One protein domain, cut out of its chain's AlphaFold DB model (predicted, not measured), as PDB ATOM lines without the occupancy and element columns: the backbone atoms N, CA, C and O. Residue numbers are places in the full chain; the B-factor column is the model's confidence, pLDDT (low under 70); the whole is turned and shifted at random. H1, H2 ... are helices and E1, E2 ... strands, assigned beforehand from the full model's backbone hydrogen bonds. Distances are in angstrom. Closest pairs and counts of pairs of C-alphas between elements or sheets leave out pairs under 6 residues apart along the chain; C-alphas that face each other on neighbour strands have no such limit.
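AT A GLANCE: This is residues 4 to 83, 135 to 209 and 220 to 229 of the 233 residues of an uncharacterized protein of Vibrio splendidus (UniProt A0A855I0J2). A twisted antiparallel sheet of six strands runs through the middle, with H1 and H4 packed on one face and the smaller H3 on the other. H5 meets H4 at a corner, H6 is near H4, H2 is near H3, and H7 is set away from the rest beyond the E6 edge of the sheet. The printed part has 165 residues, with seven named helices and six named strands in the order H1 E1 H2 H3 E2 E3 E4 E5 E6 H4 H5 H6 H7; the class is mixed, helices and strands. The sheet's order is E1 E2 E3 E4 E5 E6. The whole is compact, with a radius of gyration of the C-alphas of 16.1 A, and spans 40 by 38 by 31 A.

IN THESE COORDINATES: H1, residues 4 to 19, begins at C-alpha 4 (18.696, -19.218, -67.675) and is 22.5 A long. E1 is residues 23 to 26, H2 residues 36 to 40, and H3 residues 45 to 54, 14.3 A. E2 is residues 60 to 62, E3 residues 67 to 71, 13.4 A, and E4 residues 74 to 78, 12.8 A. E5, residues 136 to 140, and E6, residues 153 to 157, are each 13.5 A. H4, residues 173 to 184, is 16.4 A and begins at C-alpha 173 (29.946, -18.520, -73.005). H5 is residues 186 to 193, H6 residues 200 to 205, and H7 residues 223 to 227, ending at C-alpha 227 (43.251, -37.573, -77.220).

HOW THE PARTS SIT: E1 and E6 are the edge strands. Within hydrogen-bond range are N 24 and O 61 of E1 and E2, 2.8 A, N 68 and O 60 of E3 and E2, 2.8 A, N 69 and O 76 of E3 and E4, 2.9 A, N 75 and O 138 of E4 and E5, 2.8 A, and N 156 and O 137 of E6 and E5, 2.7 A. E2, E3 and E4 form a meander, each strand the antiparallel neighbour of the one before. Helices on both faces of the sheet make three layers: H1 and H4 on one face, H3 on the other. H1 lies over E1 at a height over the sheet of 9.3 A, and H4 over E4 and, only just, with 3 C-alphas, E3, at 8.9 A. H1 touches H4 with residues 6 to 13 alone, the closest C-alphas being those of Ala 13 and Phe 174, 4.6 A, at a shallow tilt of 32 degrees, the same way. The closest C-alphas of H3 and E4 are those of Trp 49 and Met 78, 6.8 A. H2 is close to H3 but not clearly touching, Val 40 and Gln 48 having the closest C-alphas, 6.0 A. H5 only just touches H4, only at the corner, with 3 pairs of C-alphas within 8 A, the closest those of Ser 182 and Trp 189, 5.3 A. H6 is close to H4 but not clearly touching, the closest C-alphas being those of Ala 175 and Gln 205, 6.8 A. H7 and H4 are apart, as are H7 and E6. Every O i to N i+4 pair is within hydrogen-bond range in H1, H2, H3, H4, H5 and H7; in H6 it is 1 of 2.

THE WHOLE: The two C-alphas farthest apart are those of Ser 54 and Val 224, 44.3 A. Residues 84 to 134 are not printed, with 12.8 A from C-alpha 83 to C-alpha 135, nor are residues 210 to 219, with 19.9 A from C-alpha 209 to C-alpha 220. The links E5 to E6 and E6 to H4 are long. The mean pLDDT of the printed part is 93.8, and no printed residue is under 70.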
ATOM      1  N   ASN A   4      18.294 -20.129 -68.749       90.00
ATOM      2  CA  ASN A   4      18.696 -19.218 -67.675       90.00
ATOM      3  C   ASN A   4      20.200 -19.334 -67.352       90.00
ATOM      4  O   ASN A   4      20.897 -18.327 -67.279       90.00
ATOM      5  N   ALA A   5      20.738 -20.555 -67.239       90.69
ATOM      6  CA  ALA A   5      22.168 -20.750 -66.992       90.69
ATOM      7  C   ALA A   5      23.042 -20.247 -68.159       90.69
ATOM      8  O   ALA A   5      24.133 -19.726 -67.932       90.69
ATOM      9  N   TYR A   6      22.557 -20.349 -69.401       92.00
ATOM     10  CA  TYR A   6      23.240 -19.802 -70.577       92.00
ATOM     11  C   TYR A   6      23.307 -18.268 -70.533       92.00
ATOM     12  O   TYR A   6      24.388 -17.699 -70.678       92.00
ATOM     13  N   LEU A   7      22.185 -17.598 -70.250       93.31
ATOM     14  CA  LEU A   7      22.129 -16.136 -70.121       93.31
ATOM     15  C   LEU A   7      22.976 -15.617 -68.947       93.31
ATOM     16  O   LEU A   7      23.670 -14.606 -69.072       93.31
ATOM     17  N   GLN A   8      22.982 -16.339 -67.824       94.31
ATOM     18  CA  GLN A   8      23.870 -16.046 -66.695       94.31
ATOM     19  C   GLN A   8      25.344 -16.181 -67.088       94.31
ATOM     20  O   GLN A   8      26.156 -15.339 -66.715       94.31
ATOM     21  N   SER A   9      25.695 -17.195 -67.884       95.75
ATOM     22  CA  SER A   9      27.061 -17.377 -68.384       95.75
ATOM     23  C   SER A   9      27.510 -16.221 -69.287       95.75
ATOM     24  O   SER A   9      28.641 -15.754 -69.161       95.75
ATOM     25  N   ILE A  10      26.622 -15.698 -70.142       96.69
ATOM     26  CA  ILE A  10      26.899 -14.498 -70.956       96.69
ATOM     27  C   ILE A  10      27.087 -13.266 -70.062       96.69
ATOM     28  O   ILE A  10      28.021 -12.492 -70.265       96.69
ATOM     29  N   SER A  11      26.235 -13.102 -69.048       96.31
ATOM     30  CA  SER A  11      26.321 -11.977 -68.107       96.31
ATOM     31  C   SER A  11      27.650 -11.991 -67.348       96.31
ATOM     32  O   SER A  11      28.363 -10.990 -67.359       96.31
ATOM     33  N   LYS A  12      28.057 -13.153 -66.821       96.25
ATOM     34  CA  LYS A  12      29.378 -13.342 -66.200       96.25
ATOM     35  C   LYS A  12      30.528 -13.016 -67.152       96.25
ATOM     36  O   LYS A  12      31.507 -12.395 -66.754       96.25
ATOM     37  N   ALA A  13      30.421 -13.412 -68.420       97.75
ATOM     38  CA  ALA A  13      31.433 -13.089 -69.424       97.75
ATOM     39  C   ALA A  13      31.543 -11.572 -69.664       97.75
ATOM     40  O   ALA A  13      32.643 -11.026 -69.744       97.75
ATOM     41  N   SER A  14      30.403 -10.880 -69.721       98.06
ATOM     42  CA  SER A  14      30.322  -9.418 -69.830       98.06
ATOM     43  C   SER A  14      30.907  -8.700 -68.607       98.06
ATOM     44  O   SER A  14      31.541  -7.651 -68.744       98.06
ATOM     45  N   GLU A  15      30.695  -9.236 -67.406       97.19
ATOM     46  CA  GLU A  15      31.275  -8.721 -66.161       97.19
ATOM     47  C   GLU A  15      32.792  -8.915 -66.133       97.19
ATOM     48  O   GLU A  15      33.518  -7.959 -65.881       97.19
ATOM     49  N   LEU A  16      33.288 -10.099 -66.502       97.38
ATOM     50  CA  LEU A  16      34.724 -10.377 -66.565       97.38
ATOM     51  C   LEU A  16      35.460  -9.400 -67.489       97.38
ATOM     52  O   LEU A  16      36.482  -8.834 -67.106       97.38
ATOM     53  N   LEU A  17      34.915  -9.159 -68.685       98.19
ATOM     54  CA  LEU A  17      35.471  -8.189 -69.633       98.19
ATOM     55  C   LEU A  17      35.414  -6.750 -69.106       98.19
ATOM     56  O   LEU A  17      36.290  -5.950 -69.427       98.19
ATOM     57  N   GLN A  18      34.396  -6.404 -68.312       97.56
ATOM     58  CA  GLN A  18      34.306  -5.092 -67.668       97.56
ATOM     59  C   GLN A  18      35.410  -4.911 -66.626       97.56
ATOM     60  O   GLN A  18      36.050  -3.862 -66.614       97.56
ATOM     61  N   THR A  19      35.639  -5.922 -65.783       96.69
ATOM     62  CA  THR A  19      36.641  -5.895 -64.707       96.69
ATOM     63  C   THR A  19      38.048  -5.615 -65.231       96.69
ATOM     64  O   THR A  19      38.815  -4.909 -64.586       96.69
ATOM     65  N   ILE A  20      38.378  -6.115 -66.423       96.94
ATOM     66  CA  ILE A  20      39.691  -5.926 -67.070       96.94
ATOM     67  C   ILE A  20      39.715  -4.811 -68.118       96.94
ATOM     68  O   ILE A  20      40.664  -4.719 -68.894       96.94
ATOM     69  N   GLY A  21      38.666  -3.986 -68.180       96.81
ATOM     70  CA  GLY A  21      38.600  -2.837 -69.084       96.81
ATOM     71  C   GLY A  21      38.543  -3.185 -70.576       96.81
ATOM     72  O   GLY A  21      38.827  -2.323 -71.397       96.81
ATOM     73  N   LEU A  22      38.182  -4.418 -70.950       97.31
ATOM     74  CA  LEU A  22      38.068  -4.836 -72.354       97.31
ATOM     75  C   LEU A  22      36.667  -4.680 -72.930       97.31
ATOM     76  O   LEU A  22      36.524  -4.670 -74.148       97.31
ATOM     77  N   LYS A  23      35.622  -4.580 -72.108       98.06
ATOM     78  CA  LYS A  23      34.255  -4.451 -72.623       98.06
ATOM     79  C   LYS A  23      34.019  -3.062 -73.215       98.06
ATOM     80  O   LYS A  23      34.173  -2.070 -72.509       98.06
ATOM     81  N   ALA A  24      33.560  -3.007 -74.463       97.50
ATOM     82  CA  ALA A  24      33.026  -1.795 -75.085       97.50
ATOM     83  C   ALA A  24      31.493  -1.791 -75.117       97.50
ATOM     84  O   ALA A  24      30.870  -0.789 -74.778       97.50
ATOM     85  N   HIS A  25      30.866  -2.909 -75.494       97.81
ATOM     86  CA  HIS A  25      29.407  -3.001 -75.580       97.81
ATOM     87  C   HIS A  25      28.901  -4.423 -75.290       97.81
ATOM     88  O   HIS A  25      29.571  -5.411 -75.589       97.81
ATOM     89  N   HIS A  26      27.707  -4.516 -74.699       97.75
ATOM     90  CA  HIS A  26      26.984  -5.762 -74.449       97.75
ATOM     91  C   HIS A  26      25.581  -5.656 -75.046       97.75
ATOM     92  O   HIS A  26      24.757  -4.883 -74.564       97.75
ATOM     93  N   ASN A  27      25.313  -6.458 -76.072       96.31
ATOM     94  CA  ASN A  27      23.999  -6.580 -76.680       96.31
ATOM     95  C   ASN A  27      23.211  -7.708 -75.999       96.31
ATOM     96  O   ASN A  27      23.426  -8.890 -76.270       96.31
ATOM     97  N   SER A  28      22.279  -7.333 -75.125       89.31
ATOM     98  CA  SER A  28      21.415  -8.274 -74.408       89.31
ATOM     99  C   SER A  28      20.215  -8.766 -75.226       89.31
ATOM    100  O   SER A  28      19.528  -9.684 -74.788       89.31
ATOM    101  N   MET A  29      19.933  -8.161 -76.385       88.25
ATOM    102  CA  MET A  29      18.776  -8.476 -77.234       88.25
ATOM    103  C   MET A  29      19.218  -8.780 -78.668       88.25
ATOM    104  O   MET A  29      18.806  -8.127 -79.630       88.25
ATOM    105  N   LEU A  30      20.078  -9.789 -78.818       91.94
ATOM    106  CA  LEU A  30      20.523 -10.227 -80.132       91.94
ATOM    107  C   LEU A  30      19.346 -10.766 -80.955       91.94
ATOM    108  O   LEU A  30      18.715 -11.754 -80.587       91.94
ATOM    109  N   THR A  31      19.127 -10.168 -82.123       92.12
ATOM    110  CA  THR A  31      18.195 -10.679 -83.130       92.12
ATOM    111  C   THR A  31      18.962 -10.981 -84.409       92.12
ATOM    112  O   THR A  31      19.449 -10.073 -85.080       92.12
ATOM    113  N   LEU A  32      19.080 -12.266 -84.742       93.94
ATOM    114  CA  LEU A  32      19.647 -12.711 -86.014       93.94
ATOM    115  C   LEU A  32      18.517 -12.946 -87.027       93.94
ATOM    116  O   LEU A  32      17.478 -13.496 -86.650       93.94
ATOM    117  N   PRO A  33      18.692 -12.571 -88.306       94.56
ATOM    118  CA  PRO A  33      17.715 -12.896 -89.337       94.56
ATOM    119  C   PRO A  33      17.674 -14.411 -89.600       94.56
ATOM    120  O   PRO A  33      18.653 -15.125 -89.379       94.56
ATOM    121  N   SER A  34      16.543 -14.916 -90.099       93.31
ATOM    122  CA  SER A  34      16.338 -16.354 -90.347       93.31
ATOM    123  C   SER A  34      17.309 -16.941 -91.380       93.31
ATOM    124  O   SER A  34      17.668 -18.113 -91.300       93.31
ATOM    125  N   ASP A  35      17.775 -16.124 -92.319       93.00
ATOM    126  CA  ASP A  35      18.756 -16.452 -93.351       93.00
ATOM    127  C   ASP A  35      20.192 -16.032 -92.975       93.00
ATOM    128  O   ASP A  35      21.069 -16.042 -93.837       93.00
ATOM    129  N   TYR A  36      20.459 -15.709 -91.699       93.81
ATOM    130  CA  TYR A  36      21.762 -15.242 -91.193       93.81
ATOM    131  C   TYR A  36      22.944 -16.042 -91.746       93.81
ATOM    132  O   TYR A  36      23.895 -15.459 -92.256       93.81
ATOM    133  N   VAL A  37      22.874 -17.376 -91.687       89.94
ATOM    134  CA  VAL A  37      23.975 -18.246 -92.125       89.94
ATOM    135  C   VAL A  37      24.286 -18.046 -93.609       89.94
ATOM    136  O   VAL A  37      25.454 -17.941 -93.969       89.94
ATOM    137  N   ASN A  38      23.261 -17.940 -94.455       92.06
ATOM    138  CA  ASN A  38      23.436 -17.753 -95.896       92.06
ATOM    139  C   ASN A  38      23.995 -16.365 -96.226       92.06
ATOM    140  O   ASN A  38      24.701 -16.220 -97.215       92.06
ATOM    141  N   ARG A  39      23.716 -15.356 -95.392       93.88
ATOM    142  CA  ARG A  39      24.263 -14.004 -95.572       93.88
ATOM    143  C   ARG A  39      25.749 -13.911 -95.256       93.88
ATOM    144  O   ARG A  39      26.395 -13.009 -95.767       93.88
ATOM    145  N   VAL A  40      26.272 -14.788 -94.397       93.00
ATOM    146  CA  VAL A  40      27.654 -14.680 -93.901       93.00
ATOM    147  C   VAL A  40      28.607 -15.723 -94.474       93.00
ATOM    148  O   VAL A  40      29.795 -15.446 -94.513       93.00
ATOM    149  N   ARG A  41      28.131 -16.909 -94.885       86.94
ATOM    150  CA  ARG A  41      28.971 -18.106 -95.105       86.94
ATOM    151  C   ARG A  41      30.164 -17.890 -96.044       86.94
ATOM    152  O   ARG A  41      31.241 -18.361 -95.707       86.94
ATOM    153  N   ASP A  42      29.980 -17.143 -97.125       89.31
ATOM    154  CA  ASP A  42      30.970 -17.032 -98.207       89.31
ATOM    155  C   ASP A  42      31.559 -15.618 -98.338       89.31
ATOM    156  O   ASP A  42      32.173 -15.264 -99.343       89.31
ATOM    157  N   LEU A  43      31.343 -14.771 -97.330       93.19
ATOM    158  CA  LEU A  43      31.881 -13.416 -97.341       93.19
ATOM    159  C   LEU A  43      33.370 -13.410 -96.951       93.19
ATOM    160  O   LEU A  43      33.767 -14.149 -96.041       93.19
ATOM    161  N   PRO A  44      34.189 -12.524 -97.549       91.62
ATOM    162  CA  PRO A  44      35.512 -12.194 -97.031       91.62
ATOM    163  C   PRO A  44      35.450 -11.780 -95.557       91.62
ATOM    164  O   PRO A  44      34.458 -11.200 -95.108       91.62
ATOM    165  N   TYR A  45      36.522 -12.039 -94.808       92.06
ATOM    166  CA  TYR A  45      36.543 -11.823 -93.359       92.06
ATOM    167  C   TYR A  45      36.135 -10.401 -92.948       92.06
ATOM    168  O   TYR A  45      35.279 -10.236 -92.079       92.06
ATOM    169  N   LEU A  46      36.696  -9.384 -93.615       91.06
ATOM    170  CA  LEU A  46      36.365  -7.980 -93.363       91.06
ATOM    171  C   LEU A  46      34.863  -7.718 -93.515       91.06
ATOM    172  O   LEU A  46      34.233  -7.207 -92.595       91.06
ATOM    173  N   GLN A  47      34.272  -8.155 -94.629       92.88
ATOM    174  CA  GLN A  47      32.843  -7.977 -94.890       92.88
ATOM    175  C   GLN A  47      31.984  -8.715 -93.859       92.88
ATOM    176  O   GLN A  47      30.948  -8.202 -93.436       92.88
ATOM    177  N   GLN A  48      32.414  -9.900 -93.402       94.50
ATOM    178  CA  GLN A  48      31.737 -10.572 -92.291       94.50
ATOM    179  C   GLN A  48      31.780  -9.719 -91.032       94.50
ATOM    180  O   GLN A  48      30.736  -9.508 -90.419       94.50
ATOM    181  N   TRP A  49      32.955  -9.231 -90.641       95.38
ATOM    182  CA  TRP A  49      33.101  -8.408 -89.447       95.38
ATOM    183  C   TRP A  49      32.254  -7.127 -89.531       95.38
ATOM    184  O   TRP A  49      31.502  -6.838 -88.601       95.38
ATOM    185  N   GLU A  50      32.285  -6.415 -90.660       94.88
ATOM    186  CA  GLU A  50      31.510  -5.185 -90.891       94.88
ATOM    187  C   GLU A  50      30.007  -5.432 -90.789       94.88
ATOM    188  O   GLU A  50      29.284  -4.673 -90.136       94.88
ATOM    189  N   LEU A  51      29.531  -6.524 -91.389       96.44
ATOM    190  CA  LEU A  51      28.128  -6.905 -91.339       96.44
ATOM    191  C   LEU A  51      27.693  -7.224 -89.901       96.44
ATOM    192  O   LEU A  51      26.630  -6.785 -89.463       96.44
ATOM    193  N   HIS A  52      28.530  -7.932 -89.133       97.06
ATOM    194  CA  HIS A  52      28.233  -8.204 -87.726       97.06
ATOM    195  C   HIS A  52      28.247  -6.926 -86.881       97.06
ATOM    196  O   HIS A  52      27.378  -6.748 -86.027       97.06
ATOM    197  N   ASN A  53      29.203  -6.029 -87.123       96.50
ATOM    198  CA  ASN A  53      29.339  -4.784 -86.378       96.50
ATOM    199  C   ASN A  53      28.169  -3.819 -86.652       96.50
ATOM    200  O   ASN A  53      27.551  -3.328 -85.710       96.50
ATOM    201  N   SER A  54      27.830  -3.595 -87.925       95.94
ATOM    202  CA  SER A  54      26.790  -2.646 -88.362       95.94
ATOM    203  C   SER A  54      25.371  -3.063 -87.966       95.94
ATOM    204  O   SER A  54      24.552  -2.213 -87.619       95.94
ATOM    205  N   HIS A  55      25.080  -4.367 -87.957       96.25
ATOM    206  CA  HIS A  55      23.772  -4.896 -87.564       96.25
ATOM    207  C   HIS A  55      23.691  -5.352 -86.102       96.25
ATOM    208  O   HIS A  55      22.680  -5.926 -85.697       96.25
ATOM    209  N   PHE A  56      24.733  -5.108 -85.299       96.62
ATOM    210  CA  PHE A  56      24.805  -5.554 -83.905       96.62
ATOM    211  C   PHE A  56      24.633  -7.076 -83.738       96.62
ATOM    212  O   PHE A  56      24.088  -7.548 -82.738       96.62
ATOM    213  N   TRP A  57      25.115  -7.873 -84.699       97.31
ATOM    214  CA  TRP A  57      25.050  -9.341 -84.662       97.31
ATOM    215  C   TRP A  57      26.155  -9.958 -83.801       97.31
ATOM    216  O   TRP A  57      26.917 -10.822 -84.227       97.31
ATOM    217  N   TYR A  58      26.245  -9.515 -82.559       97.88
ATOM    218  CA  TYR A  58      27.190  -9.997 -81.564       97.88
ATOM    219  C   TYR A  58      26.556  -9.868 -80.183       97.88
ATOM    220  O   TYR A  58      25.608  -9.111 -80.006       97.88
ATOM    221  N   HIS A  59      27.074 -10.605 -79.204       98.44
ATOM    222  CA  HIS A  59      26.688 -10.426 -77.802       98.44
ATOM    223  C   HIS A  59      27.610  -9.425 -77.122       98.44
ATOM    224  O   HIS A  59      27.151  -8.553 -76.397       98.44
ATOM    225  N   LEU A  60      28.916  -9.534 -77.359       98.50
ATOM    226  CA  LEU A  60      29.916  -8.690 -76.713       98.50
ATOM    227  C   LEU A  60      30.793  -8.056 -77.782       98.50
ATOM    228  O   LEU A  60      31.175  -8.713 -78.747       98.50
ATOM    229  N   LYS A  61      31.108  -6.782 -77.587       98.38
ATOM    230  CA  LYS A  61      32.102  -6.051 -78.365       98.38
ATOM    231  C   LYS A  61      33.174  -5.533 -77.424       98.38
ATOM    232  O   LYS A  61      32.863  -5.034 -76.336       98.38
ATOM    233  N   LEU A  62      34.418  -5.696 -77.841       97.81
ATOM    234  CA  LEU A  62      35.605  -5.336 -77.087       97.81
ATOM    235  C   LEU A  62      36.108  -3.935 -77.471       97.81
ATOM    236  O   LEU A  62      35.656  -3.361 -78.464       97.81
ATOM    237  N   GLN A  63      36.999  -3.363 -76.656       95.94
ATOM    238  CA  GLN A  63      37.562  -2.018 -76.862       95.94
ATOM    239  C   GLN A  63      38.312  -1.888 -78.194       95.94
ATOM    240  O   GLN A  63      38.129  -0.904 -78.908       95.94
ATOM    241  N   ASP A  64      39.040  -2.931 -78.581       93.75
ATOM    242  CA  ASP A  64      39.707  -3.072 -79.883       93.75
ATOM    243  C   ASP A  64      38.738  -3.269 -81.067       93.75
ATOM    244  O   ASP A  64      39.162  -3.427 -82.207       93.75
ATOM    245  N   GLN A  65      37.424  -3.245 -80.816       95.25
ATOM    246  CA  GLN A  65      36.342  -3.524 -81.760       95.25
ATOM    247  C   GLN A  65      36.161  -5.007 -82.134       95.25
ATOM    248  O   GLN A  65      35.317  -5.326 -82.975       95.25
ATOM    249  N   SER A  66      36.872  -5.935 -81.490       97.19
ATOM    250  CA  SER A  66      36.650  -7.369 -81.677       97.19
ATOM    251  C   SER A  66      35.257  -7.775 -81.181       97.19
ATOM    252  O   SER A  66      34.712  -7.196 -80.236       97.19
ATOM    253  N   LEU A  67      34.652  -8.776 -81.821       98.38
ATOM    254  CA  LEU A  67      33.270  -9.196 -81.574       98.38
ATOM    255  C   LEU A  67      33.213 -10.627 -81.045       98.38
ATOM    256  O   LEU A  67      33.965 -11.498 -81.477       98.38
ATOM    257  N   ILE A  68      32.270 -10.894 -80.144       98.62
ATOM    258  CA  ILE A  68      31.987 -12.234 -79.628       98.62
ATOM    259  C   ILE A  68      30.503 -12.537 -79.806       98.62
ATOM    260  O   ILE A  68      29.633 -11.783 -79.359       98.62
ATOM    261  N   LEU A  69      30.206 -13.665 -80.446       98.00
ATOM    262  CA  LEU A  69      28.856 -14.137 -80.738       98.00
ATOM    263  C   LEU A  69      28.665 -15.547 -80.179       98.00
ATOM    264  O   LEU A  69      29.425 -16.453 -80.503       98.00
ATOM    265  N   PHE A  70      27.609 -15.749 -79.392       97.06
ATOM    266  CA  PHE A  70      27.237 -17.055 -78.866       97.06
ATOM    267  C   PHE A  70      25.936 -17.557 -79.501       97.06
ATOM    268  O   PHE A  70      24.882 -16.944 -79.368       97.06
ATOM    269  N   LYS A  71      25.977 -18.709 -80.156       93.56
ATOM    270  CA  LYS A  71      24.801 -19.518 -80.489       93.56
ATOM    271  C   LYS A  71      24.831 -20.780 -79.639       93.56
ATOM    272  O   LYS A  71      25.903 -21.228 -79.250       93.56
ATOM    273  N   ALA A  72      23.674 -21.398 -79.414       89.69
ATOM    274  CA  ALA A  72      23.571 -22.627 -78.620       89.69
ATOM    275  C   ALA A  72      24.514 -23.757 -79.088       89.69
ATOM    276  O   ALA A  72      24.923 -24.585 -78.278       89.69
ATOM    277  N   ASP A  73      24.847 -23.777 -80.378       91.75
ATOM    278  CA  ASP A  73      25.665 -24.784 -81.050       91.75
ATOM    279  C   ASP A  73      27.015 -24.258 -81.567       91.75
ATOM    280  O   ASP A  73      27.784 -25.038 -82.123       91.75
ATOM    281  N   SER A  74      27.298 -22.955 -81.439       95.00
ATOM    282  CA  SER A  74      28.467 -22.329 -82.068       95.00
ATOM    283  C   SER A  74      28.846 -21.011 -81.392       95.00
ATOM    284  O   SER A  74      28.045 -20.077 -81.349       95.00
ATOM    285  N   PHE A  75      30.071 -20.895 -80.887       97.69
ATOM    286  CA  PHE A  75      30.617 -19.655 -80.331       97.69
ATOM    287  C   PHE A  75      31.680 -19.095 -81.261       97.69
ATOM    288  O   PHE A  75      32.521 -19.843 -81.743       97.69
ATOM    289  N   LYS A  76      31.667 -17.785 -81.499       97.62
ATOM    290  CA  LYS A  76      32.596 -17.108 -82.404       97.62
ATOM    291  C   LYS A  76      33.296 -15.958 -81.699       97.62
ATOM    292  O   LYS A  76      32.644 -15.171 -81.017       97.62
ATOM    293  N   PHE A  77      34.595 -15.842 -81.931       98.38
ATOM    294  CA  PHE A  77      35.394 -14.655 -81.655       98.38
ATOM    295  C   PHE A  77      35.925 -14.127 -82.985       98.38
ATOM    296  O   PHE A  77      36.613 -14.841 -83.712       98.38
ATOM    297  N   MET A  78      35.565 -12.891 -83.311       97.00
ATOM    298  CA  MET A  78      35.972 -12.200 -84.527       97.00
ATOM    299  C   MET A  78      36.912 -11.076 -84.111       97.00
ATOM    300  O   MET A  78      36.463 -10.057 -83.586       97.00
ATOM    301  N   MET A  79      38.211 -11.279 -84.322       95.19
ATOM    302  CA  MET A  79      39.216 -10.235 -84.132       95.19
ATOM    303  C   MET A  79      38.892  -9.027 -85.008       95.19
ATOM    304  O   MET A  79      38.535  -9.187 -86.180       95.19
ATOM    305  N   SER A  80      39.025  -7.830 -84.452       92.62
ATOM    306  CA  SER A  80      38.912  -6.602 -85.227       92.62
ATOM    307  C   SER A  80      39.951  -6.581 -86.353       92.62
ATOM    308  O   SER A  80      41.135  -6.791 -86.080       92.62
ATOM    309  N   PRO A  81      39.546  -6.296 -87.602       89.81
ATOM    310  CA  PRO A  81      40.482  -6.045 -88.695       89.81
ATOM    311  C   PRO A  81      41.380  -4.824 -88.445       89.81
ATOM    312  O   PRO A  81      42.414  -4.698 -89.087       89.81
ATOM    313  N   PHE A  82      40.992  -3.951 -87.510       85.25
ATOM    314  CA  PHE A  82      41.599  -2.640 -87.287       85.25
ATOM    315  C   PHE A  82      42.446  -2.555 -86.007       85.25
ATOM    316  O   PHE A  82      43.065  -1.525 -85.776       85.25
ATOM    317  N   ASP A  83      42.492  -3.601 -85.169       78.19
ATOM    318  CA  ASP A  83      43.167  -3.559 -83.850       78.19
ATOM    319  C   ASP A  83      44.656  -3.178 -83.938       78.19
ATOM    320  O   ASP A  83      45.196  -2.532 -83.048       78.19
ATOM    321  N   PRO A 135      40.415 -15.357 -86.311       94.00
ATOM    322  CA  PRO A 135      39.136 -15.596 -85.662       94.00
ATOM    323  C   PRO A 135      39.059 -17.028 -85.142       94.00
ATOM    324  O   PRO A 135      39.688 -17.944 -85.676       94.00
ATOM    325  N   LEU A 136      38.246 -17.218 -84.112       97.00
ATOM    326  CA  LEU A 136      37.986 -18.527 -83.541       97.00
ATOM    327  C   LEU A 136      36.513 -18.874 -83.645       97.00
ATOM    328  O   LEU A 136      35.646 -18.019 -83.443       97.00
ATOM    329  N   ARG A 137      36.229 -20.157 -83.858       96.12
ATOM    330  CA  ARG A 137      34.873 -20.690 -83.728       96.12
ATOM    331  C   ARG A 137      34.885 -22.026 -83.006       96.12
ATOM    332  O   ARG A 137      35.580 -22.935 -83.428       96.12
ATOM    333  N   VAL A 138      34.107 -22.162 -81.941       96.88
ATOM    334  CA  VAL A 138      33.854 -23.456 -81.294       96.88
ATOM    335  C   VAL A 138      32.476 -23.926 -81.705       96.88
ATOM    336  O   VAL A 138      31.500 -23.257 -81.384       96.88
ATOM    337  N   ASP A 139      32.399 -25.077 -82.359       95.75
ATOM    338  CA  ASP A 139      31.136 -25.705 -82.737       95.75
ATOM    339  C   ASP A 139      30.844 -26.916 -81.837       95.75
ATOM    340  O   ASP A 139      31.761 -27.573 -81.330       95.75
ATOM    341  N   ILE A 140      29.558 -27.197 -81.611       94.38
ATOM    342  CA  ILE A 140      29.055 -28.330 -80.824       94.38
ATOM    343  C   ILE A 140      27.950 -29.022 -81.632       94.38
ATOM    344  O   ILE A 140      26.791 -28.602 -81.633       94.38
ATOM    345  N   HIS A 141      28.299 -30.112 -82.315       94.38
ATOM    346  CA  HIS A 141      27.415 -30.821 -83.246       94.38
ATOM    347  C   HIS A 141      27.455 -32.345 -83.032       94.38
ATOM    348  O   HIS A 141      28.048 -33.075 -83.832       94.38
ATOM    349  N   PRO A 142      26.786 -32.868 -81.984       93.62
ATOM    350  CA  PRO A 142      26.780 -34.301 -81.684       93.62
ATOM    351  C   PRO A 142      26.230 -35.176 -82.818       93.62
ATOM    352  O   PRO A 142      26.629 -36.331 -82.946       93.62
ATOM    353  N   GLU A 143      25.310 -34.655 -83.628       94.44
ATOM    354  CA  GLU A 143      24.668 -35.401 -84.722       94.44
ATOM    355  C   GLU A 143      25.578 -35.612 -85.937       94.44
ATOM    356  O   GLU A 143      25.334 -36.501 -86.743       94.44
ATOM    357  N   GLN A 144      26.653 -34.830 -86.054       94.38
ATOM    358  CA  GLN A 144      27.634 -34.940 -87.138       94.38
ATOM    359  C   GLN A 144      28.904 -35.673 -86.692       94.38
ATOM    360  O   GLN A 144      29.929 -35.620 -87.367       94.38
ATOM    361  N   TYR A 145      28.872 -36.323 -85.525       95.94
ATOM    362  CA  TYR A 145      30.060 -36.923 -84.938       95.94
ATOM    363  C   TYR A 145      30.698 -37.983 -85.842       95.94
ATOM    364  O   TYR A 145      30.056 -38.934 -86.287       95.94
ATOM    365  N   HIS A 146      32.008 -37.854 -86.017       94.19
ATOM    366  CA  HIS A 146      32.869 -38.878 -86.565       94.19
ATOM    367  C   HIS A 146      34.272 -38.755 -85.971       94.19
ATOM    368  O   HIS A 146      34.966 -37.760 -86.196       94.19
ATOM    369  N   LYS A 147      34.714 -39.823 -85.299       90.56
ATOM    370  CA  LYS A 147      35.946 -39.893 -84.492       90.56
ATOM    371  C   LYS A 147      37.224 -39.342 -85.146       90.56
ATOM    372  O   LYS A 147      38.096 -38.864 -84.442       90.56
ATOM    373  N   VAL A 148      37.350 -39.416 -86.475       88.69
ATOM    374  CA  VAL A 148      38.586 -39.031 -87.191       88.69
ATOM    375  C   VAL A 148      38.615 -37.555 -87.605       88.69
ATOM    376  O   VAL A 148      39.664 -36.917 -87.588       88.69
ATOM    377  N   HIS A 149      37.477 -37.006 -88.032       89.25
ATOM    378  CA  HIS A 149      37.447 -35.726 -88.759       89.25
ATOM    379  C   HIS A 149      36.361 -34.756 -88.295       89.25
ATOM    380  O   HIS A 149      36.349 -33.613 -88.740       89.25
ATOM    381  N   HIS A 150      35.462 -35.180 -87.405       92.88
ATOM    382  CA  HIS A 150      34.371 -34.337 -86.933       92.88
ATOM    383  C   HIS A 150      33.995 -34.691 -85.490       92.88
ATOM    384  O   HIS A 150      32.996 -35.360 -85.231       92.88
ATOM    385  N   SER A 151      34.823 -34.276 -84.533       93.00
ATOM    386  CA  SER A 151      34.532 -34.457 -83.108       93.00
ATOM    387  C   SER A 151      33.263 -33.702 -82.699       93.00
ATOM    388  O   SER A 151      32.874 -32.719 -83.337       93.00
ATOM    389  N   VAL A 152      32.619 -34.143 -81.610       94.44
ATOM    390  CA  VAL A 152      31.363 -33.535 -81.127       94.44
ATOM    391  C   VAL A 152      31.524 -32.044 -80.875       94.44
ATOM    392  O   VAL A 152      30.675 -31.263 -81.296       94.44
ATOM    393  N   SER A 153      32.600 -31.663 -80.187       94.44
ATOM    394  CA  SER A 153      33.005 -30.272 -80.046       94.44
ATOM    395  C   SER A 153      34.387 -30.078 -80.645       94.44
ATOM    396  O   SER A 153      35.278 -30.915 -80.453       94.44
ATOM    397  N   HIS A 154      34.554 -29.004 -81.410       94.81
ATOM    398  CA  HIS A 154      35.825 -28.665 -82.033       94.81
ATOM    399  C   HIS A 154      36.008 -27.158 -82.188       94.81
ATOM    400  O   HIS A 154      35.049 -26.418 -82.396       94.81
ATOM    401  N   LEU A 155      37.265 -26.734 -82.109       95.25
ATOM    402  CA  LEU A 155      37.721 -25.379 -82.372       95.25
ATOM    403  C   LEU A 155      38.211 -25.276 -83.821       95.25
ATOM    404  O   LEU A 155      39.087 -26.034 -84.242       95.25
ATOM    405  N   HIS A 156      37.667 -24.306 -84.543       95.12
ATOM    406  CA  HIS A 156      38.209 -23.749 -85.775       95.12
ATOM    407  C   HIS A 156      39.109 -22.560 -85.424       95.12
ATOM    408  O   HIS A 156      38.741 -21.725 -84.590       95.12
ATOM    409  N   ILE A 157      40.263 -22.482 -86.080       94.12
ATOM    410  CA  ILE A 157      41.210 -21.367 -86.024       94.12
ATOM    411  C   ILE A 157      41.340 -20.782 -87.430       94.12
ATOM    412  O   ILE A 157      41.650 -21.497 -88.381       94.12
ATOM    413  N   GLY A 158      41.149 -19.474 -87.559       91.88
ATOM    414  CA  GLY A 158      41.227 -18.772 -88.835       91.88
ATOM    415  C   GLY A 158      39.887 -18.695 -89.570       91.88
ATOM    416  O   GLY A 158      38.895 -19.317 -89.189       91.88
ATOM    417  N   HIS A 159      39.870 -17.881 -90.622       90.56
ATOM    418  CA  HIS A 159      38.716 -17.695 -91.501       90.56
ATOM    419  C   HIS A 159      38.743 -18.704 -92.658       90.56
ATOM    420  O   HIS A 159      39.827 -19.108 -93.071       90.56
ATOM    421  N   ASP A 160      37.563 -19.091 -93.152       87.62
ATOM    422  CA  ASP A 160      37.357 -19.898 -94.370       87.62
ATOM    423  C   ASP A 160      38.294 -21.114 -94.521       87.62
ATOM    424  O   ASP A 160      39.052 -21.252 -95.481       87.62
ATOM    425  N   ASN A 161      38.301 -21.991 -93.514       88.44
ATOM    426  CA  ASN A 161      39.116 -23.201 -93.534       88.44
ATOM    427  C   ASN A 161      38.441 -24.377 -92.811       88.44
ATOM    428  O   ASN A 161      37.416 -24.234 -92.147       88.44
ATOM    429  N   GLU A 162      39.059 -25.552 -92.934       90.00
ATOM    430  CA  GLU A 162      38.552 -26.831 -92.424       90.00
ATOM    431  C   GLU A 162      39.185 -27.250 -91.081       90.00
ATOM    432  O   GLU A 162      39.129 -28.427 -90.702       90.00
ATOM    433  N   SER A 163      39.829 -26.320 -90.363       91.50
ATOM    434  CA  SER A 163      40.505 -26.626 -89.101       91.50
ATOM    435  C   SER A 163      39.515 -27.126 -88.049       91.50
ATOM    436  O   SER A 163      38.495 -26.515 -87.765       91.50
ATOM    437  N   ARG A 164      39.805 -28.283 -87.455       91.50
ATOM    438  CA  ARG A 164      38.970 -28.871 -86.403       91.50
ATOM    439  C   ARG A 164      39.868 -29.463 -85.341       91.50
ATOM    440  O   ARG A 164      40.402 -30.558 -85.524       91.50
ATOM    441  N   LEU A 165      40.046 -28.733 -84.249       92.56
ATOM    442  CA  LEU A 165      40.759 -29.180 -83.058       92.56
ATOM    443  C   LEU A 165      39.728 -29.721 -82.053       92.56
ATOM    444  O   LEU A 165      38.943 -28.925 -81.543       92.56
ATOM    445  N   PRO A 166      39.664 -31.036 -81.783       92.56
ATOM    446  CA  PRO A 166      38.729 -31.634 -80.850       92.56
ATOM    447  C   PRO A 166      38.871 -31.031 -79.464       92.56
ATOM    448  O   PRO A 166      39.973 -30.886 -78.938       92.56
ATOM    449  N   ILE A 167      37.731 -30.718 -78.857       92.12
ATOM    450  CA  ILE A 167      37.659 -30.213 -77.493       92.12
ATOM    451  C   ILE A 167      36.869 -31.224 -76.673       92.12
ATOM    452  O   ILE A 167      35.695 -31.487 -76.933       92.12
ATOM    453  N   LYS A 168      37.508 -31.787 -75.645       91.62
ATOM    454  CA  LYS A 168      36.857 -32.743 -74.734       91.62
ATOM    455  C   LYS A 168      35.829 -32.079 -73.816       91.62
ATOM    456  O   LYS A 168      34.978 -32.756 -73.239       91.62
ATOM    457  N   LYS A 169      35.933 -30.766 -73.628       91.94
ATOM    458  CA  LYS A 169      35.053 -29.957 -72.782       91.94
ATOM    459  C   LYS A 169      33.952 -29.297 -73.608       91.94
ATOM    460  O   LYS A 169      34.199 -28.802 -74.700       91.94
ATOM    461  N   ILE A 170      32.745 -29.252 -73.054       92.62
ATOM    462  CA  ILE A 170      31.628 -28.491 -73.615       92.62
ATOM    463  C   ILE A 170      31.734 -27.071 -73.070       92.62
ATOM    464  O   ILE A 170      31.499 -26.832 -71.885       92.62
ATOM    465  N   MET A 171      32.122 -26.137 -73.935       94.31
ATOM    466  CA  MET A 171      32.339 -24.748 -73.544       94.31
ATOM    467  C   MET A 171      31.022 -24.076 -73.133       94.31
ATOM    468  O   MET A 171      29.968 -24.295 -73.731       94.31
ATOM    469  N   THR A 172      31.098 -23.205 -72.129       96.12
ATOM    470  CA  THR A 172      30.065 -22.201 -71.833       96.12
ATOM    471  C   THR A 172      30.490 -20.848 -72.419       96.12
ATOM    472  O   THR A 172      31.686 -20.662 -72.666       96.12
ATOM    473  N   PRO A 173      29.571 -19.881 -72.619       97.19
ATOM    474  CA  PRO A 173      29.946 -18.520 -73.005       97.19
ATOM    475  C   PRO A 173      31.057 -17.931 -72.123       97.19
ATOM    476  O   PRO A 173      32.037 -17.393 -72.633       97.19
ATOM    477  N   PHE A 174      30.955 -18.120 -70.805       97.69
ATOM    478  CA  PHE A 174      31.957 -17.673 -69.840       97.69
ATOM    479  C   PHE A 174      33.333 -18.312 -70.063       97.69
ATOM    480  O   PHE A 174      34.333 -17.603 -70.162       97.69
ATOM    481  N   ALA A 175      33.387 -19.638 -70.216       97.44
ATOM    482  CA  ALA A 175      34.639 -20.343 -70.482       97.44
ATOM    483  C   ALA A 175      35.257 -19.971 -71.835       97.44
ATOM    484  O   ALA A 175      36.473 -19.830 -71.935       97.44
ATOM    485  N   PHE A 176      34.434 -19.768 -72.868       97.88
ATOM    486  CA  PHE A 176      34.913 -19.327 -74.177       97.88
ATOM    487  C   PHE A 176      35.553 -17.939 -74.108       97.88
ATOM    488  O   PHE A 176      36.638 -17.746 -74.647       97.88
ATOM    489  N   VAL A 177      34.944 -16.998 -73.383       98.31
ATOM    490  CA  VAL A 177      35.551 -15.677 -73.161       98.31
ATOM    491  C   VAL A 177      36.837 -15.777 -72.351       98.31
ATOM    492  O   VAL A 177      37.821 -15.142 -72.717       98.31
ATOM    493  N   GLY A 178      36.884 -16.613 -71.310       97.56
ATOM    494  CA  GLY A 178      38.126 -16.871 -70.576       97.56
ATOM    495  C   GLY A 178      39.243 -17.405 -71.477       97.56
ATOM    496  O   GLY A 178      40.368 -16.913 -71.413       97.56
ATOM    497  N   PHE A 179      38.922 -18.348 -72.368       97.19
ATOM    498  CA  PHE A 179      39.858 -18.870 -73.361       97.19
ATOM    499  C   PHE A 179      40.366 -17.772 -74.309       97.19
ATOM    500  O   PHE A 179      41.580 -17.626 -74.469       97.19
ATOM    501  N   VAL A 180      39.465 -16.954 -74.863       98.00
ATOM    502  CA  VAL A 180      39.814 -15.804 -75.717       98.00
ATOM    503  C   VAL A 180      40.745 -14.834 -74.983       98.00
ATOM    504  O   VAL A 180      41.793 -14.483 -75.520       98.00
ATOM    505  N   ILE A 181      40.426 -14.456 -73.738       97.69
ATOM    506  CA  ILE A 181      41.269 -13.562 -72.927       97.69
ATOM    507  C   ILE A 181      42.656 -14.176 -72.711       97.69
ATOM    508  O   ILE A 181      43.662 -13.518 -72.963       97.69
ATOM    509  N   SER A 182      42.722 -15.444 -72.295       96.50
ATOM    510  CA  SER A 182      43.993 -16.129 -72.022       96.50
ATOM    511  C   SER A 182      44.883 -16.303 -73.257       96.50
ATOM    512  O   SER A 182      46.098 -16.413 -73.113       96.50
ATOM    513  N   THR A 183      44.291 -16.304 -74.456       95.19
ATOM    514  CA  THR A 183      45.000 -16.555 -75.720       95.19
ATOM    515  C   THR A 183      45.424 -15.262 -76.418       95.19
ATOM    516  O   THR A 183      46.564 -15.158 -76.858       95.19
ATOM    517  N   PHE A 184      44.531 -14.270 -76.516       95.38
ATOM    518  CA  PHE A 184      44.761 -13.060 -77.323       95.38
ATOM    519  C   PHE A 184      45.037 -11.802 -76.501       95.38
ATOM    520  O   PHE A 184      45.561 -10.830 -77.036       95.38
ATOM    521  N   TYR A 185      44.736 -11.815 -75.201       96.25
ATOM    522  CA  TYR A 185      44.841 -10.643 -74.331       96.25
ATOM    523  C   TYR A 185      45.748 -10.933 -73.123       96.25
ATOM    524  O   TYR A 185      45.301 -10.856 -71.974       96.25
ATOM    525  N   PRO A 186      47.041 -11.269 -73.336       96.62
ATOM    526  CA  PRO A 186      47.936 -11.722 -72.269       96.62
ATOM    527  C   PRO A 186      48.127 -10.678 -71.163       96.62
ATOM    528  O   PRO A 186      48.236 -11.035 -69.992       96.62
ATOM    529  N   LYS A 187      48.105  -9.380 -71.507       96.12
ATOM    530  CA  LYS A 187      48.176  -8.293 -70.518       96.12
ATOM    531  C   LYS A 187      46.984  -8.340 -69.563       96.12
ATOM    532  O   LYS A 187      47.169  -8.233 -68.359       96.12
ATOM    533  N   GLN A 188      45.778  -8.532 -70.084       97.44
ATOM    534  CA  GLN A 188      44.552  -8.583 -69.296       97.44
ATOM    535  C   GLN A 188      44.387  -9.920 -68.575       97.44
ATOM    536  O   GLN A 188      43.921  -9.949 -67.440       97.44
ATOM    537  N   TRP A 189      44.843 -11.020 -69.177       97.38
ATOM    538  CA  TRP A 189      44.933 -12.310 -68.499       97.38
ATOM    539  C   TRP A 189      45.828 -12.242 -67.258       97.38
ATOM    540  O   TRP A 189      45.460 -12.756 -66.200       97.38
ATOM    541  N   ARG A 190      46.965 -11.542 -67.358       96.69
ATOM    542  CA  ARG A 190      47.848 -11.259 -66.223       96.69
ATOM    543  C   ARG A 190      47.104 -10.547 -65.092       96.69
ATOM    544  O   ARG A 190      47.185 -11.006 -63.960       96.69
ATOM    545  N   LEU A 191      46.317  -9.509 -65.396       95.25
ATOM    546  CA  LEU A 191      45.500  -8.807 -64.391       95.25
ATOM    547  C   LEU A 191      44.514  -9.759 -63.689       95.25
ATOM    548  O   LEU A 191      44.338  -9.700 -62.477       95.25
ATOM    549  N   LEU A 192      43.883 -10.679 -64.427       94.88
ATOM    550  CA  LEU A 192      42.989 -11.666 -63.813       94.88
ATOM    551  C   LEU A 192      43.732 -12.585 -62.841       94.88
ATOM    552  O   LEU A 192      43.225 -12.856 -61.755       94.88
ATOM    553  N   ARG A 193      44.906 -13.091 -63.234       93.88
ATOM    554  CA  ARG A 193      45.603 -14.165 -62.511       93.88
ATOM    555  C   ARG A 193      46.555 -13.674 -61.428       93.88
ATOM    556  O   ARG A 193      46.558 -14.252 -60.348       93.88
ATOM    557  N   GLU A 194      47.363 -12.664 -61.719       94.06
ATOM    558  CA  GLU A 194      48.373 -12.137 -60.794       94.06
ATOM    559  C   GLU A 194      47.767 -11.111 -59.837       94.06
ATOM    560  O   GLU A 194      48.010 -11.185 -58.634       94.06
ATOM    561  N   ASP A 195      46.913 -10.217 -60.346       93.12
ATOM    562  CA  ASP A 195      46.308  -9.154 -59.533       93.12
ATOM    563  C   ASP A 195      44.998  -9.616 -58.855       93.12
ATOM    564  O   ASP A 195      44.336  -8.844 -58.162       93.12
ATOM    565  N   GLY A 196      44.619 -10.888 -59.037       92.12
ATOM    566  CA  GLY A 196      43.498 -11.524 -58.339       92.12
ATOM    567  C   GLY A 196      42.121 -10.970 -58.712       92.12
ATOM    568  O   GLY A 196      41.191 -11.055 -57.911       92.12
ATOM    569  N   LEU A 197      41.972 -10.398 -59.913       94.12
ATOM    570  CA  LEU A 197      40.716  -9.775 -60.346       94.12
ATOM    571  C   LEU A 197      39.613 -10.783 -60.713       94.12
ATOM    572  O   LEU A 197      38.454 -10.390 -60.846       94.12
ATOM    573  N   ILE A 198      39.944 -12.070 -60.873       93.62
ATOM    574  CA  ILE A 198      38.952 -13.149 -60.968       93.62
ATOM    575  C   ILE A 198      38.892 -13.933 -59.648       93.62
ATOM    576  O   ILE A 198      39.919 -14.449 -59.200       93.62
ATOM    577  N   PRO A 199      37.708 -14.089 -59.028       92.62
ATOM    578  CA  PRO A 199      37.551 -14.984 -57.886       92.62
ATOM    579  C   PRO A 199      37.909 -16.430 -58.250       92.62
ATOM    580  O   PRO A 199      37.563 -16.903 -59.333       92.62
ATOM    581  N   GLU A 200      38.519 -17.176 -57.325       91.94
ATOM    582  CA  GLU A 200      38.927 -18.570 -57.578       91.94
ATOM    583  C   GLU A 200      37.745 -19.441 -58.036       91.94
ATOM    584  O   GLU A 200      37.856 -20.189 -59.002       91.94
ATOM    585  N   ALA A 201      36.569 -19.278 -57.422       91.94
ATOM    586  CA  ALA A 201      35.360 -20.001 -57.819       91.94
ATOM    587  C   ALA A 201      34.958 -19.763 -59.288       91.94
ATOM    588  O   ALA A 201      34.428 -20.670 -59.936       91.94
ATOM    589  N   ASP A 202      35.202 -18.566 -59.822       93.94
ATOM    590  CA  ASP A 202      34.941 -18.242 -61.224       93.94
ATOM    591  C   ASP A 202      36.070 -18.725 -62.135       93.94
ATOM    592  O   ASP A 202      35.799 -19.234 -63.220       93.94
ATOM    593  N   PHE A 203      37.325 -18.693 -61.685       93.12
ATOM    594  CA  PHE A 203      38.424 -19.301 -62.431       93.12
ATOM    595  C   PHE A 203      38.215 -20.805 -62.656       93.12
ATOM    596  O   PHE A 203      38.383 -21.298 -63.774       93.12
ATOM    597  N   LEU A 204      37.768 -21.534 -61.629       92.06
ATOM    598  CA  LEU A 204      37.438 -22.958 -61.743       92.06
ATOM    599  C   LEU A 204      36.345 -23.214 -62.798       92.06
ATOM    600  O   LEU A 204      36.392 -24.228 -63.500       92.06
ATOM    601  N   GLN A 205      35.403 -22.279 -62.970       92.75
ATOM    602  CA  GLN A 205      34.340 -22.371 -63.979       92.75
ATOM    603  C   GLN A 205      34.830 -22.202 -65.422       92.75
ATOM    604  O   GLN A 205      34.137 -22.635 -66.344       92.75
ATOM    605  N   LEU A 206      36.016 -21.626 -65.644       91.38
ATOM    606  CA  LEU A 206      36.564 -21.451 -66.993       91.38
ATOM    607  C   LEU A 206      37.041 -22.765 -67.626       91.38
ATOM    608  O   LEU A 206      37.126 -22.844 -68.848       91.38
ATOM    609  N   ASN A 207      37.355 -23.795 -66.831       86.44
ATOM    610  CA  ASN A 207      37.852 -25.069 -67.372       86.44
ATOM    611  C   ASN A 207      37.526 -26.294 -66.498       86.44
ATOM    612  O   ASN A 207      37.136 -27.351 -66.999       86.44
ATOM    613  N   GLN A 208      37.666 -26.177 -65.177       84.75
ATOM    614  CA  GLN A 208      37.647 -27.341 -64.287       84.75
ATOM    615  C   GLN A 208      36.240 -27.908 -64.082       84.75
ATOM    616  O   GLN A 208      36.071 -29.126 -64.062       84.75
ATOM    617  N   THR A 209      35.223 -27.048 -64.011       87.19
ATOM    618  CA  THR A 209      33.829 -27.475 -63.798       87.19
ATOM    619  C   THR A 209      33.040 -27.660 -65.096       87.19
ATOM    620  O   THR A 209      31.823 -27.821 -65.049       87.19
ATOM    621  N   LYS A 220      30.387 -40.832 -78.095       91.81
ATOM    622  CA  LYS A 220      30.872 -39.885 -79.106       91.81
ATOM    623  C   LYS A 220      32.198 -39.224 -78.713       91.81
ATOM    624  O   LYS A 220      32.400 -38.033 -78.940       91.81
ATOM    625  N   TRP A 221      33.087 -40.002 -78.098       91.69
ATOM    626  CA  TRP A 221      34.475 -39.622 -77.839       91.69
ATOM    627  C   TRP A 221      35.392 -40.841 -77.983       91.69
ATOM    628  O   TRP A 221      35.177 -41.875 -77.351       91.69
ATOM    629  N   CYS A 222      36.417 -40.737 -78.817       90.38
ATOM    630  CA  CYS A 222      37.407 -41.760 -79.097       90.38
ATOM    631  C   CYS A 222      38.769 -41.336 -78.530       90.38
ATOM    632  O   CYS A 222      39.471 -40.543 -79.156       90.38
ATOM    633  N   PRO A 223      39.211 -41.914 -77.396       87.69
ATOM    634  CA  PRO A 223      40.506 -41.575 -76.804       87.69
ATOM    635  C   PRO A 223      41.690 -41.803 -77.752       87.69
ATOM    636  O   PRO A 223      42.679 -41.086 -77.701       87.69
ATOM    637  N   VAL A 224      41.591 -42.783 -78.655       88.44
ATOM    638  CA  VAL A 224      42.665 -43.072 -79.614       88.44
ATOM    639  C   VAL A 224      42.825 -41.933 -80.621       88.44
ATOM    640  O   VAL A 224      43.926 -41.419 -80.764       88.44
ATOM    641  N   GLU A 225      41.740 -41.523 -81.276       89.62
ATOM    642  CA  GLU A 225      41.790 -40.548 -82.374       89.62
ATOM    643  C   GLU A 225      41.796 -39.093 -81.887       89.62
ATOM    644  O   GLU A 225      42.409 -38.238 -82.519       89.62
ATOM    645  N   GLU A 226      41.113 -38.790 -80.778       88.19
ATOM    646  CA  GLU A 226      40.899 -37.411 -80.316       88.19
ATOM    647  C   GLU A 226      41.859 -36.995 -79.189       88.19
ATOM    648  O   GLU A 226      42.233 -35.826 -79.145       88.19
ATOM    649  N   GLU A 227      42.306 -37.910 -78.310       84.50
ATOM    650  CA  GLU A 227      43.251 -37.573 -77.220       84.50
ATOM    651  C   GLU A 227      44.722 -37.752 -77.605       84.50
ATOM    652  O   GLU A 227      45.567 -37.043 -77.073       84.50
ATOM    653  N   ASN A 228      45.037 -38.650 -78.548       82.62
ATOM    654  CA  ASN A 228      46.409 -38.835 -79.053       82.62
ATOM    655  C   ASN A 228      46.664 -38.107 -80.374       82.62
ATOM    656  O   ASN A 228      47.663 -38.350 -81.055       82.62
ATOM    657  N   ARG A 229      45.750 -37.224 -80.771       78.75
ATOM    658  CA  ARG A 229      45.984 -36.325 -81.896       78.75
ATOM    659  C   ARG A 229      47.129 -35.387 -81.512       78.75
ATOM    660  O   ARG A 229      47.251 -35.052 -80.341       78.75
TER     661      ARG A 229